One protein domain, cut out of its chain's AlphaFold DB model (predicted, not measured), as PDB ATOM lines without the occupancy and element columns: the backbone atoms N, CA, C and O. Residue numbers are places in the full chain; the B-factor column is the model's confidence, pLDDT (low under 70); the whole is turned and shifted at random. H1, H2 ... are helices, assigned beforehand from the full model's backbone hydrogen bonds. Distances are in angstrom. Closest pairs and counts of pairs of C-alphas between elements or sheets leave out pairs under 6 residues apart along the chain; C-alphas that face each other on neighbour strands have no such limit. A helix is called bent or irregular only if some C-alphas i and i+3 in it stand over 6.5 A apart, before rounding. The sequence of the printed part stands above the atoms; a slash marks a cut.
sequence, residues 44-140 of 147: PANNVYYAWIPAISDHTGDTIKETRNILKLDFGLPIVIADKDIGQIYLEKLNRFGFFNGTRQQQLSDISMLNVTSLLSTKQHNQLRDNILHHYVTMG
ATOM      1  N   PRO A  44     -25.070 -49.574  -0.125       63.91
ATOM      2  CA  PRO A  44     -24.640 -49.805   1.256       63.91
ATOM      3  C   PRO A  44     -23.662 -48.772   1.834       63.91
ATOM      4  O   PRO A  44     -23.817 -48.356   2.976       63.91
ATOM      5  N   ALA A  45     -22.662 -48.314   1.069       65.75
ATOM      6  CA  ALA A  45     -21.627 -47.432   1.609       65.75
ATOM      7  C   ALA A  45     -22.154 -46.032   1.955       65.75
ATOM      8  O   ALA A  45     -21.745 -45.442   2.956       65.75
ATOM      9  N   ASN A  46     -23.069 -45.514   1.133       74.38
ATOM     10  CA  ASN A  46     -23.751 -44.257   1.417       74.38
ATOM     11  C   ASN A  46     -24.803 -44.438   2.515       74.38
ATOM     12  O   ASN A  46     -24.955 -43.537   3.333       74.38
ATOM     13  N   ASN A  47     -25.489 -45.583   2.563       82.75
ATOM     14  CA  ASN A  47     -26.492 -45.858   3.591       82.75
ATOM     15  C   ASN A  47     -25.892 -45.792   4.997       82.75
ATOM     16  O   ASN A  47     -26.429 -45.065   5.819       82.75
ATOM     17  N   VAL A  48     -24.742 -46.436   5.232       87.12
ATOM     18  CA  VAL A  48     -24.050 -46.383   6.534       87.12
ATOM     19  C   VAL A  48     -23.713 -44.941   6.931       87.12
ATOM     20  O   VAL A  48     -24.033 -44.508   8.030       87.12
ATOM     21  N   TYR A  49     -23.136 -44.160   6.008       89.56
ATOM     22  CA  TYR A  49     -22.826 -42.748   6.265       89.56
ATOM     23  C   TYR A  49     -24.077 -41.942   6.647       89.56
ATOM     24  O   TYR A  49     -24.036 -41.163   7.593       89.56
ATOM     25  N   TYR A  50     -25.189 -42.122   5.926       90.81
ATOM     26  CA  TYR A  50     -26.434 -41.409   6.223       90.81
ATOM     27  C   TYR A  50     -27.131 -41.913   7.492       90.81
ATOM     28  O   TYR A  50     -27.791 -41.110   8.149       90.81
ATOM     29  N   ALA A  51     -26.968 -43.189   7.851       92.06
ATOM     30  CA  ALA A  51     -27.529 -43.792   9.058       92.06
ATOM     31  C   ALA A  51     -26.875 -43.267  10.346       92.06
ATOM     32  O   ALA A  51     -27.537 -43.188  11.374       92.06
ATOM     33  N   TRP A  52     -25.608 -42.851  10.293       94.38
ATOM     34  CA  TRP A  52     -24.915 -42.275  11.451       94.38
ATOM     35  C   TRP A  52     -25.328 -40.836  11.765       94.38
ATOM     36  O   TRP A  52     -25.209 -40.402  12.907       94.38
ATOM     37  N   ILE A  53     -25.818 -40.085  10.771       95.31
ATOM     38  CA  ILE A  53     -26.092 -38.649  10.926       95.31
ATOM     39  C   ILE A  53     -27.089 -38.363  12.058       95.31
ATOM     40  O   ILE A  53     -26.779 -37.477  12.843       95.31
ATOM     41  N   PRO A  54     -28.237 -39.059  12.192       95.94
ATOM     42  CA  PRO A  54     -29.164 -38.811  13.296       95.94
ATOM     43  C   PRO A  54     -28.519 -39.004  14.673       95.94
ATOM     44  O   PRO A  54     -28.593 -38.103  15.494       95.94
ATOM     45  N   ALA A  55     -27.800 -40.109  14.890       94.88
ATOM     46  CA  ALA A  55     -27.151 -40.386  16.175       94.88
ATOM     47  C   ALA A  55     -26.084 -39.339  16.536       94.88
ATOM     48  O   ALA A  55     -25.957 -38.943  17.692       94.88
ATOM     49  N   ILE A  56     -25.324 -38.869  15.541       96.75
ATOM     50  CA  ILE A  56     -24.352 -37.789  15.732       96.75
ATOM     51  C   ILE A  56     -25.073 -36.466  16.028       96.75
ATOM     52  O   ILE A  56     -24.685 -35.764  16.952       96.75
ATOM     53  N   SER A  57     -26.133 -36.156  15.278       97.00
ATOM     54  CA  SER A  57     -26.954 -34.947  15.436       97.00
ATOM     55  C   SER A  57     -27.558 -34.856  16.838       97.00
ATOM     56  O   SER A  57     -27.493 -33.805  17.467       97.00
ATOM     57  N   ASP A  58     -28.084 -35.970  17.352       96.00
ATOM     58  CA  ASP A  58     -28.652 -36.056  18.699       96.00
ATOM     59  C   ASP A  58     -27.582 -35.837  19.781       96.00
ATOM     60  O   ASP A  58     -27.858 -35.236  20.817       96.00
ATOM     61  N   HIS A  59     -26.351 -36.295  19.536       95.31
ATOM     62  CA  HIS A  59     -25.236 -36.114  20.462       95.31
ATOM     63  C   HIS A  59     -24.680 -34.685  20.459       95.31
ATOM     64  O   HIS A  59     -24.355 -34.155  21.521       95.31
ATOM     65  N   THR A  60     -24.544 -34.055  19.289       93.50
ATOM     66  CA  THR A  60     -23.976 -32.701  19.180       93.50
ATOM     67  C   THR A  60     -25.006 -31.597  19.416       93.50
ATOM     68  O   THR A  60     -24.623 -30.464  19.697       93.50
ATOM     69  N   GLY A  61     -26.302 -31.914  19.335       93.94
ATOM     70  CA  GLY A  61     -27.392 -30.943  19.437       93.94
ATOM     71  C   GLY A  61     -27.594 -30.103  18.169       93.94
ATOM     72  O   GLY A  61     -28.370 -29.148  18.187       93.94
ATOM     73  N   ASP A  62     -26.914 -30.449  17.076       94.06
ATOM     74  CA  ASP A  62     -27.075 -29.809  15.773       94.06
ATOM     75  C   ASP A  62     -28.298 -30.369  15.036       94.06
ATOM     76  O   ASP A  62     -28.809 -31.445  15.351       94.06
ATOM     77  N   THR A  63     -28.744 -29.699  13.973       95.88
ATOM     78  CA  THR A  63     -29.699 -30.316  13.043       95.88
ATOM     79  C   THR A  63     -29.021 -31.379  12.169       95.88
ATOM     80  O   THR A  63     -27.829 -31.309  11.864       95.88
ATOM     81  N   ILE A  64     -29.799 -32.326  11.632       95.31
ATOM     82  CA  ILE A  64     -29.306 -33.351  10.684       95.31
ATOM     83  C   ILE A  64     -28.584 -32.708   9.485       95.31
ATOM     84  O   ILE A  64     -27.613 -33.253   8.948       95.31
ATOM     85  N   LYS A  65     -29.062 -31.541   9.033       94.25
ATOM     86  CA  LYS A  65     -28.466 -30.803   7.913       94.25
ATOM     87  C   LYS A  65     -27.116 -30.198   8.299       94.25
ATOM     88  O   LYS A  65     -26.174 -30.310   7.516       94.25
ATOM     89  N   GLU A  66     -27.025 -29.575   9.467       95.00
ATOM     90  CA  GLU A  66     -25.774 -29.011   9.982       95.00
ATOM     91  C   GLU A  66     -24.757 -30.108  10.245       95.00
ATOM     92  O   GLU A  66     -23.658 -30.034   9.702       95.00
ATOM     93  N   THR A  67     -25.161 -31.184  10.922       96.50
ATOM     94  CA  THR A  67     -24.336 -32.376  11.138       96.50
ATOM     95  C   THR A  67     -23.762 -32.883   9.819       96.50
ATOM     96  O   THR A  67     -22.557 -33.069   9.679       96.50
ATOM     97  N   ARG A  68     -24.588 -33.018   8.774       95.19
ATOM     98  CA  ARG A  68     -24.106 -33.414   7.442       95.19
ATOM     99  C   ARG A  68     -23.048 -32.455   6.880       95.19
ATOM    100  O   ARG A  68     -22.111 -32.915   6.228       95.19
ATOM    101  N   ASN A  69     -23.217 -31.149   7.062       95.69
ATOM    102  CA  ASN A  69     -22.270 -30.147   6.577       95.69
ATOM    103  C   ASN A  69     -20.969 -30.161   7.384       95.69
ATOM    104  O   ASN A  69     -19.904 -30.070   6.780       95.69
ATOM    105  N   ILE A  70     -21.051 -30.357   8.700       96.31
ATOM    106  CA  ILE A  70     -19.908 -30.562   9.595       96.31
ATOM    107  C   ILE A  70     -19.115 -31.784   9.133       96.31
ATOM    108  O   ILE A  70     -17.929 -31.670   8.844       96.31
ATOM    109  N   LEU A  71     -19.777 -32.927   8.920       96.38
ATOM    110  CA  LEU A  71     -19.110 -34.147   8.457       96.38
ATOM    111  C   LEU A  71     -18.423 -33.964   7.092       96.38
ATOM    112  O   LEU A  71     -17.295 -34.417   6.877       96.38
ATOM    113  N   LYS A  72     -19.084 -33.267   6.158       95.31
ATOM    114  CA  LYS A  72     -18.486 -32.903   4.866       95.31
ATOM    115  C   LYS A  72     -17.261 -32.012   5.037       95.31
ATOM    116  O   LYS A  72     -16.292 -32.206   4.310       95.31
ATOM    117  N   LEU A  73     -17.336 -31.027   5.922       96.31
ATOM    118  CA  LEU A  73     -16.310 -30.012   6.101       96.31
ATOM    119  C   LEU A  73     -15.084 -30.572   6.819       96.31
ATOM    120  O   LEU A  73     -13.972 -30.392   6.336       96.31
ATOM    121  N   ASP A  74     -15.289 -31.298   7.911       96.38
ATOM    122  CA  ASP A  74     -14.202 -31.704   8.804       96.38
ATOM    123  C   ASP A  74     -13.540 -33.008   8.371       96.38
ATOM    124  O   ASP A  74     -12.347 -33.199   8.586       96.38
ATOM    125  N   PHE A  75     -14.288 -33.896   7.713       97.06
ATOM    126  CA  PHE A  75     -13.770 -35.203   7.312       97.06
ATOM    127  C   PHE A  75     -13.731 -35.383   5.795       97.06
ATOM    128  O   PHE A  75     -12.786 -35.959   5.264       97.06
ATOM    129  N   GLY A  76     -14.740 -34.893   5.069       95.62
ATOM    130  CA  GLY A  76     -14.825 -35.073   3.617       95.62
ATOM    131  C   GLY A  76     -13.859 -34.183   2.836       95.62
ATOM    132  O   GLY A  76     -13.130 -34.662   1.966       95.62
ATOM    133  N   LEU A  77     -13.862 -32.884   3.131       95.88
ATOM    134  CA  LEU A  77     -13.111 -31.882   2.384       95.88
ATOM    135  C   LEU A  77     -11.589 -32.086   2.472       95.88
ATOM    136  O   LEU A  77     -10.950 -32.025   1.419       95.88
ATOM    137  N   PRO A  78     -10.993 -32.411   3.639       96.50
ATOM    138  CA  PRO A  78      -9.563 -32.701   3.716       96.50
ATOM    139  C   PRO A  78      -9.140 -33.860   2.809       96.50
ATOM    140  O   PRO A  78      -8.086 -33.796   2.185       96.50
ATOM    141  N   ILE A  79      -9.983 -34.890   2.669       96.88
ATOM    142  CA  ILE A  79      -9.700 -36.035   1.793       96.88
ATOM    143  C   ILE A  79      -9.728 -35.624   0.315       96.88
ATOM    144  O   ILE A  79      -8.893 -36.090  -0.457       96.88
ATOM    145  N   VAL A  80     -10.654 -34.741  -0.080       95.56
ATOM    146  CA  VAL A  80     -10.690 -34.185  -1.445       95.56
ATOM    147  C   VAL A  80      -9.445 -33.347  -1.720       95.56
ATOM    148  O   VAL A  80      -8.840 -33.496  -2.773       95.56
ATOM    149  N   ILE A  81      -9.046 -32.480  -0.786       95.62
ATOM    150  CA  ILE A  81      -7.877 -31.601  -0.950       95.62
ATOM    151  C   ILE A  81      -6.572 -32.409  -1.010       95.62
ATOM    152  O   ILE A  81      -5.663 -32.042  -1.747       95.62
ATOM    153  N   ALA A  82      -6.488 -33.519  -0.276       95.88
ATOM    154  CA  ALA A  82      -5.332 -34.416  -0.284       95.88
ATOM    155  C   ALA A  82      -5.258 -35.334  -1.523       95.88
ATOM    156  O   ALA A  82      -4.287 -36.079  -1.679       95.88
ATOM    157  N   ASP A  83      -6.274 -35.328  -2.389       94.94
ATOM    158  CA  ASP A  83      -6.287 -36.127  -3.610       94.94
ATOM    159  C   ASP A  83      -5.247 -35.619  -4.624       94.94
ATOM    160  O   ASP A  83      -5.159 -34.423  -4.905       94.94
ATOM    161  N   LYS A  84      -4.460 -36.536  -5.196       93.12
ATOM    162  CA  LYS A  84      -3.365 -36.194  -6.117       93.12
ATOM    163  C   LYS A  84      -3.846 -35.684  -7.475       93.12
ATOM    164  O   LYS A  84      -3.128 -34.918  -8.109       93.12
ATOM    165  N   ASP A  85      -5.027 -36.107  -7.911       91.94
ATOM    166  CA  ASP A  85      -5.556 -35.824  -9.242       91.94
ATOM    167  C   ASP A  85      -6.432 -34.566  -9.230       91.94
ATOM    168  O   ASP A  85      -6.360 -33.741 -10.142       91.94
ATOM    169  N   ILE A  86      -7.262 -34.401  -8.192       91.94
ATOM    170  CA  ILE A  86      -8.244 -33.303  -8.122       91.94
ATOM    171  C   ILE A  86      -7.982 -32.288  -7.005       91.94
ATOM    172  O   ILE A  86      -8.526 -31.182  -7.061       91.94
ATOM    173  N   GLY A  87      -7.165 -32.625  -6.007       93.38
ATOM    174  CA  GLY A  87      -7.038 -31.845  -4.775       93.38
ATOM    175  C   GLY A  87      -6.516 -30.433  -4.999       93.38
ATOM    176  O   GLY A  87      -7.150 -29.474  -4.559       93.38
ATOM    177  N   GLN A  88      -5.443 -30.287  -5.781       94.69
ATOM    178  CA  GLN A  88      -4.851 -28.982  -6.099       94.69
ATOM    179  C   GLN A  88      -5.852 -28.044  -6.792       94.69
ATOM    180  O   GLN A  88      -5.999 -26.884  -6.413       94.69
ATOM    181  N   ILE A  89      -6.604 -28.560  -7.770       92.88
ATOM    182  CA  ILE A  89      -7.601 -27.778  -8.516       92.88
ATOM    183  C   ILE A  89      -8.722 -27.306  -7.583       92.88
ATOM    184  O   ILE A  89      -9.190 -26.170  -7.686       92.88
ATOM    185  N   TYR A  90      -9.181 -28.175  -6.680       92.12
ATOM    186  CA  TYR A  90     -10.216 -27.819  -5.714       92.12
ATOM    187  C   TYR A  90      -9.712 -26.823  -4.673       92.12
ATOM    188  O   TYR A  90     -10.421 -25.863  -4.375       92.12
ATOM    189  N   LEU A  91      -8.488 -26.997  -4.179       94.12
ATOM    190  CA  LEU A  91      -7.855 -26.081  -3.237       94.12
ATOM    191  C   LEU A  91      -7.737 -24.670  -3.825       94.12
ATOM    192  O   LEU A  91      -8.149 -23.700  -3.193       94.12
ATOM    193  N   GLU A  92      -7.263 -24.549  -5.066       94.56
ATOM    194  CA  GLU A  92      -7.173 -23.261  -5.761       94.56
ATOM    195  C   GLU A  92      -8.541 -22.594  -5.941       94.56
ATOM    196  O   GLU A  92      -8.676 -21.388  -5.725       94.56
ATOM    197  N   LYS A  93      -9.577 -23.363  -6.300       92.19
ATOM    198  CA  LYS A  93     -10.946 -22.839  -6.429       92.19
ATOM    199  C   LYS A  93     -11.494 -22.338  -5.096       92.19
ATOM    200  O   LYS A  93     -12.066 -21.253  -5.056       92.19
ATOM    201  N   LEU A  94     -11.302 -23.100  -4.020       94.12
ATOM    202  CA  LEU A  94     -11.749 -22.727  -2.675       94.12
ATOM    203  C   LEU A  94     -11.014 -21.485  -2.162       94.12
ATOM    204  O   LEU A  94     -11.648 -20.595  -1.599       94.12
ATOM    205  N   ASN A  95      -9.711 -21.375  -2.434       94.75
ATOM    206  CA  ASN A  95      -8.922 -20.184  -2.123       94.75
ATOM    207  C   ASN A  95      -9.432 -18.947  -2.871       94.75
ATOM    208  O   ASN A  95      -9.636 -17.904  -2.257       94.75
ATOM    209  N   ARG A  96      -9.702 -19.058  -4.180       93.50
ATOM    210  CA  ARG A  96     -10.260 -17.945  -4.975       93.50
ATOM    211  C   ARG A  96     -11.655 -17.532  -4.518       93.50
ATOM    212  O   ARG A  96     -11.990 -16.358  -4.594       93.50
ATOM    213  N   PHE A  97     -12.454 -18.488  -4.053       90.94
ATOM    214  CA  PHE A  97     -13.768 -18.220  -3.475       90.94
ATOM    215  C   PHE A  97     -13.681 -17.583  -2.076       90.94
ATOM    216  O   PHE A  97     -14.683 -17.109  -1.556       90.94
ATOM    217  N   GLY A  98     -12.495 -17.552  -1.457       93.62
ATOM    218  CA  GLY A  98     -12.315 -17.048  -0.096       93.62
ATOM    219  C   GLY A  98     -12.861 -17.991   0.977       93.62
ATOM    220  O   GLY A  98     -13.043 -17.564   2.113       93.62
ATOM    221  N   PHE A  99     -13.085 -19.268   0.644       94.69
ATOM    222  CA  PHE A  99     -13.714 -20.253   1.531       94.69
ATOM    223  C   PHE A  99     -13.011 -20.343   2.894       94.69
ATOM    224  O   PHE A  99     -13.647 -20.289   3.942       94.69
ATOM    225  N   PHE A 100     -11.676 -20.418   2.891       93.62
ATOM    226  CA  PHE A 100     -10.885 -20.552   4.120       93.62
ATOM    227  C   PHE A 100     -10.742 -19.247   4.913       93.62
ATOM    228  O   PHE A 100     -10.377 -19.298   6.083       93.62
ATOM    229  N   ASN A 101     -11.056 -18.098   4.307       94.44
ATOM    230  CA  ASN A 101     -11.040 -16.800   4.987       94.44
ATOM    231  C   ASN A 101     -12.366 -16.513   5.712       94.44
ATOM    232  O   ASN A 101     -12.441 -15.576   6.503       94.44
ATOM    233  N   GLY A 102     -13.414 -17.292   5.421       92.00
ATOM    234  CA  GLY A 102     -14.719 -17.164   6.057       92.00
ATOM    235  C   GLY A 102     -14.754 -17.721   7.481       92.00
ATOM    236  O   GLY A 102     -13.960 -18.583   7.860       92.00
ATOM    237  N   THR A 103     -15.723 -17.255   8.268       95.69
ATOM    238  CA  THR A 103     -16.036 -17.823   9.584       95.69
ATOM    239  C   THR A 103     -16.507 -19.271   9.458       95.69
ATOM    240  O   THR A 103     -16.932 -19.722   8.393       95.69
ATOM    241  N   ARG A 104     -16.511 -20.008  10.572       93.56
ATOM    242  CA  ARG A 104     -17.005 -21.391  10.599       93.56
ATOM    243  C   ARG A 104     -18.432 -21.516  10.047       93.56
ATOM    244  O   ARG A 104     -18.701 -22.406   9.247       93.56
ATOM    245  N   GLN A 105     -19.331 -20.610  10.425       92.50
ATOM    246  CA  GLN A 105     -20.702 -20.573   9.911       92.50
ATOM    247  C   GLN A 105     -20.751 -20.300   8.404       92.50
ATOM    248  O   GLN A 105     -21.542 -20.929   7.704       92.50
ATOM    249  N   GLN A 106     -19.894 -19.410   7.889       94.25
ATOM    250  CA  GLN A 106     -19.792 -19.170   6.446       94.25
ATOM    251  C   GLN A 106     -19.318 -20.433   5.721       94.25
ATOM    252  O   GLN A 106     -19.978 -20.880   4.788       94.25
ATOM    253  N   GLN A 107     -18.282 -21.101   6.230       95.44
ATOM    254  CA  GLN A 107     -17.806 -22.370   5.675       95.44
ATOM    255  C   GLN A 107     -18.887 -23.460   5.691       95.44
ATOM    256  O   GLN A 107     -19.042 -24.185   4.711       95.44
ATOM    257  N   LEU A 108     -19.673 -23.570   6.769       94.69
ATOM    258  CA  LEU A 108     -20.792 -24.519   6.867       94.69
ATOM    259  C   LEU A 108     -21.951 -24.186   5.916       94.69
ATOM    260  O   LEU A 108     -22.642 -25.093   5.439       94.69
ATOM    261  N   SER A 109     -22.165 -22.905   5.618       93.38
ATOM    262  CA  SER A 109     -23.106 -22.472   4.585       93.38
ATOM    263  C   SER A 109     -22.590 -22.847   3.194       93.38
ATOM    264  O   SER A 109     -23.298 -23.494   2.418       93.38
ATOM    265  N   ASP A 110     -21.334 -22.535   2.898       93.62
ATOM    266  CA  ASP A 110     -20.729 -22.726   1.579       93.62
ATOM    267  C   ASP A 110     -20.536 -24.213   1.244       93.62
ATOM    268  O   ASP A 110     -20.867 -24.661   0.142       93.62
ATOM    269  N   ILE A 111     -20.105 -25.029   2.215       94.12
ATOM    270  CA  ILE A 111     -19.921 -26.482   2.046       94.12
ATOM    271  C   ILE A 111     -21.240 -27.193   1.709       94.12
ATOM    272  O   ILE A 111     -21.234 -28.272   1.105       94.12
ATOM    273  N   SER A 112     -22.384 -26.595   2.061       91.06
ATOM    274  CA  SER A 112     -23.702 -27.152   1.753       91.06
ATOM    275  C   SER A 112     -23.954 -27.229   0.244       91.06
ATOM    276  O   SER A 112     -24.575 -28.189  -0.222       91.06
ATOM    277  N   MET A 113     -23.399 -26.279  -0.518       88.19
ATOM    278  CA  MET A 113     -23.495 -26.208  -1.978       88.19
ATOM    279  C   MET A 113     -22.465 -27.106  -2.675       88.19
ATOM    280  O   MET A 113     -22.584 -27.393  -3.867       88.19
ATOM    281  N   LEU A 114     -21.455 -27.580  -1.940       89.62
ATOM    282  CA  LEU A 114     -20.396 -28.419  -2.478       89.62
ATOM    283  C   LEU A 114     -20.762 -29.908  -2.407       89.62
ATOM    284  O   LEU A 114     -21.132 -30.478  -1.370       89.62
ATOM    285  N   ASN A 115     -20.576 -30.583  -3.539       86.88
ATOM    286  CA  ASN A 115     -20.772 -32.024  -3.684       86.88
ATOM    287  C   ASN A 115     -19.529 -32.819  -3.245       86.88
ATOM    288  O   ASN A 115     -19.083 -33.712  -3.960       86.88
ATOM    289  N   VAL A 116     -18.982 -32.503  -2.064       89.44
ATOM    290  CA  VAL A 116     -17.731 -33.076  -1.521       89.44
ATOM    291  C   VAL A 116     -17.752 -34.601  -1.538       89.44
ATOM    292  O   VAL A 116     -16.872 -35.236  -2.112       89.44
ATOM    293  N   THR A 117     -18.802 -35.207  -0.980       86.19
ATOM    294  CA  THR A 117     -18.900 -36.666  -0.898       86.19
ATOM    295  C   THR A 117     -18.992 -37.320  -2.266       86.19
ATOM    296  O   THR A 117     -18.583 -38.466  -2.371       86.19
ATOM    297  N   SER A 118     -19.470 -36.646  -3.315       87.81
ATOM    298  CA  SER A 118     -19.543 -37.195  -4.679       87.81
ATOM    299  C   SER A 118     -18.183 -37.261  -5.376       87.81
ATOM    300  O   SER A 118     -18.029 -38.057  -6.297       87.81
ATOM    301  N   LEU A 119     -17.207 -36.467  -4.929       90.12
ATOM    302  CA  LEU A 119     -15.852 -36.428  -5.491       90.12
ATOM    303  C   LEU A 119     -14.964 -37.564  -4.980       90.12
ATOM    304  O   LEU A 119     -13.971 -37.901  -5.608       90.12
ATOM    305  N   LEU A 120     -15.338 -38.174  -3.855       90.94
ATOM    306  CA  LEU A 120     -14.556 -39.234  -3.236       90.94
ATOM    307  C   LEU A 120     -14.623 -40.534  -4.051       90.94
ATOM    308  O   LEU A 120     -15.706 -41.030  -4.396       90.94
ATOM    309  N   SER A 121     -13.467 -41.148  -4.280       90.69
ATOM    310  CA  SER A 121     -13.378 -42.552  -4.680       90.69
ATOM    311  C   SER A 121     -13.939 -43.471  -3.585       90.69
ATOM    312  O   SER A 121     -14.141 -43.074  -2.435       90.69
ATOM    313  N   THR A 122     -14.167 -44.743  -3.911       87.88
ATOM    314  CA  THR A 122     -14.616 -45.735  -2.919       87.88
ATOM    315  C   THR A 122     -13.634 -45.861  -1.751       87.88
ATOM    316  O   THR A 122     -14.063 -45.907  -0.603       87.88
ATOM    317  N   LYS A 123     -12.321 -45.852  -2.025       90.31
ATOM    318  CA  LYS A 123     -11.282 -45.935  -0.986       90.31
ATOM    319  C   LYS A 123     -11.330 -44.726  -0.051       90.31
ATOM    320  O   LYS A 123     -11.327 -44.888   1.163       90.31
ATOM    321  N   GLN A 124     -11.443 -43.529  -0.616       93.75
ATOM    322  CA  GLN A 124     -11.551 -42.283   0.145       93.75
ATOM    323  C   GLN A 124     -12.846 -42.192   0.951       93.75
ATOM    324  O   GLN A 124     -12.853 -41.666   2.055       93.75
ATOM    325  N   HIS A 125     -13.947 -42.733   0.435       92.69
ATOM    326  CA  HIS A 125     -15.194 -42.783   1.191       92.69
ATOM    327  C   HIS A 125     -15.154 -43.797   2.343       92.69
ATOM    328  O   HIS A 125     -15.848 -43.618   3.339       92.69
ATOM    329  N   ASN A 126     -14.363 -44.867   2.231       91.88
ATOM    330  CA  ASN A 126     -14.092 -45.745   3.372       91.88
ATOM    331  C   ASN A 126     -13.280 -44.995   4.426       91.88
ATOM    332  O   ASN A 126     -13.722 -44.920   5.561       91.88
ATOM    333  N   GLN A 127     -12.201 -44.322   4.016       94.50
ATOM    334  CA  GLN A 127     -11.401 -43.480   4.909       94.50
ATOM    335  C   GLN A 127     -12.244 -42.406   5.613       94.50
ATOM    336  O   GLN A 127     -12.103 -42.204   6.812       94.50
ATOM    337  N   LEU A 128     -13.158 -41.748   4.890       95.38
ATOM    338  CA  LEU A 128     -14.120 -40.809   5.470       95.38
ATOM    339  C   LEU A 128     -14.909 -41.458   6.613       95.38
ATOM    340  O   LEU A 128     -15.009 -40.889   7.695       95.38
ATOM    341  N   ARG A 129     -15.477 -42.639   6.364       93.62
ATOM    342  CA  ARG A 129     -16.303 -43.345   7.346       93.62
ATOM    343  C   ARG A 129     -15.486 -43.833   8.536       93.62
ATOM    344  O   ARG A 129     -15.933 -43.650   9.658       93.62
ATOM    345  N   ASP A 130     -14.289 -44.359   8.306       94.81
ATOM    346  CA  ASP A 130     -13.391 -44.796   9.379       94.81
ATOM    347  C   ASP A 130     -12.993 -43.622  10.284       94.81
ATOM    348  O   ASP A 130     -13.024 -43.746  11.506       94.81
ATOM    349  N   ASN A 131     -12.707 -42.454   9.698       96.06
ATOM    350  CA  ASN A 131     -12.382 -41.250  10.459       96.06
ATOM    351  C   ASN A 131     -13.572 -40.756  11.300       96.06
ATOM    352  O   ASN A 131     -13.388 -40.396  12.462       96.06
ATOM    353  N   ILE A 132     -14.783 -40.748  10.728       96.31
ATOM    354  CA  ILE A 132     -16.014 -40.364  11.441       96.31
ATOM    355  C   ILE A 132     -16.287 -41.342  12.583       96.31
ATOM    356  O   ILE A 132     -16.506 -40.915  13.714       96.31
ATOM    357  N   LEU A 133     -16.242 -42.645  12.293       94.75
ATOM    358  CA  LEU A 133     -16.474 -43.701  13.269       94.75
ATOM    359  C   LEU A 133     -15.495 -43.574  14.435       94.75
ATOM    360  O   LEU A 133     -15.918 -43.498  15.581       94.75
ATOM    361  N   HIS A 134     -14.198 -43.476  14.139       95.19
ATOM    362  CA  HIS A 134     -13.171 -43.335  15.163       95.19
ATOM    363  C   HIS A 134     -13.408 -42.101  16.041       95.19
ATOM    364  O   HIS A 134     -13.417 -42.215  17.263       95.19
ATOM    365  N   HIS A 135     -13.664 -40.941  15.434       96.62
ATOM    366  CA  HIS A 135     -13.888 -39.704  16.175       96.62
ATOM    367  C   HIS A 135     -15.115 -39.793  17.092       96.62
ATOM    368  O   HIS A 135     -15.003 -39.617  18.303       96.62
ATOM    369  N   TYR A 136     -16.283 -40.131  16.551       95.56
ATOM    370  CA  TYR A 136     -17.520 -40.068  17.323       95.56
ATOM    371  C   TYR A 136     -17.686 -41.233  18.304       95.56
ATOM    372  O   TYR A 136     -18.248 -41.031  19.378       95.56
ATOM    373  N   VAL A 137     -17.116 -42.411  18.027       93.94
ATOM    374  CA  VAL A 137     -17.056 -43.496  19.024       93.94
ATOM    375  C   VAL A 137     -16.202 -43.084  20.222       93.94
ATOM    376  O   VAL A 137     -16.597 -43.338  21.358       93.94
ATOM    377  N   THR A 138     -15.080 -42.378  20.015       94.44
ATOM    378  CA  THR A 138     -14.283 -41.853  21.145       94.44
ATOM    379  C   THR A 138     -15.013 -40.778  21.952       94.44
ATOM    380  O   THR A 138     -14.716 -40.599  23.131       94.44
ATOM    381  N   MET A 139     -16.009 -40.115  21.357       93.12
ATOM    382  CA  MET A 139     -16.905 -39.171  22.035       93.12
ATOM    383  C   MET A 139     -18.125 -39.846  22.689       93.12
ATOM    384  O   MET A 139     -18.947 -39.172  23.301       93.12
ATOM    385  N   GLY A 140     -18.249 -41.175  22.590       92.19
ATOM    386  CA  GLY A 140     -19.344 -41.939  23.191       92.19
ATOM    387  C   GLY A 140     -20.602 -42.051  22.324       92.19
ATOM    388  O   GLY A 140     -21.643 -42.473  22.823       92.19
TER     389      GLY A 140
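What this domain is: This is residues 44 to 140 of the 147 residues of an uncharacterized protein of Flavobacteriales bacterium (UniProt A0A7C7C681). One kinked helix, H2, runs through the middle as the core, and the five other helices are set round it. H1 and H6 run side by side the same way on one side of H2, H4 crosses H2 on the other side, the short H5 packs on H2 between them, and H3 lies out at the far end of H2, joined to it at a corner. The printed part has 97 residues with six named helices, H1 to H6 in order along the chain, and no named strand; the class is all helix. The whole is compact, with a radius of gyration of the C-alphas of 13.4 A, and spans 37 by 29 by 21 A.

Where its parts are: Find C-alpha 44 at (-24.640, -49.805, 1.256); from there H1, residues 44 to 60, runs 24.8 A. H1 is irregular, but only just: C-alphas 51 and 54 are 6.7 A apart. Next look at C-alpha 64, at (-29.306, -33.351, 10.684), where H2, residues 64 to 81, begins its 24.4 A. H2 has a kink of 31 degrees near residue 75 and is only just irregular, with C-alphas 74 and 77 lying 6.51 A apart. Read on to H3, residues 87 to 96, 14.3 A long, then H4, residues 104 to 113, 15.0 A long, and H5, residues 116 to 119, 5.5 A long. H6, residues 122 to 138, runs 24.4 A to C-alpha 138 at (-14.283, -41.853, 21.145).

How they stand to each other: Start at H2, the hub, which touches the five other helices. Residues 53 to 57 of H1 touch residues 64 to 68 of H2, at a steep tilt of 59 degrees, opposite ways; the closest C-alphas, of Ser 57 and Ile 64, are 5.5 A apart. H2 and H3 touch only at the corner, where the C-alphas of Ile 81 and Gly 87 are closest at 3.9 A. With residues 66 to 73, H2 touches H4, about perpendicular at 85 degrees; the closest C-alphas are those of Asn 69 and Leu 108, 5.8 A apart. With residues 72 to 80 it touches H5, closest at the C-alphas of Leu 77 and Val 116, 6.2 A apart. With residues 71 to 79 it touches H6 at a steep tilt of 56 degrees, opposite ways, closest at the C-alphas of Phe 75 and Leu 128, 5.9 A apart. H1 and H6 touch at a shallow tilt of 27 degrees, the same way, with the C-alphas of Tyr 49 and Arg 129 closest at 6.6 A. H3 and H4 are apart, as are, among others, H4 and H6. Every O i to N i+4 pair is within hydrogen-bond range in H3 and H6, against 9 of 13 in H1, 11 of 14 in H2 and 4 of 6 in H4; H5 is too short for such a pair.

The domain as a whole: Look for the two C-alphas farthest apart at Arg 96 and Gly 140, 38.1 A from each other. The printed part has no cut; the link from H3 to H4 is short, and the other links between helices are tight. The mean pLDDT of the printed part is 92.8, and residues 44 to 45 are under 70.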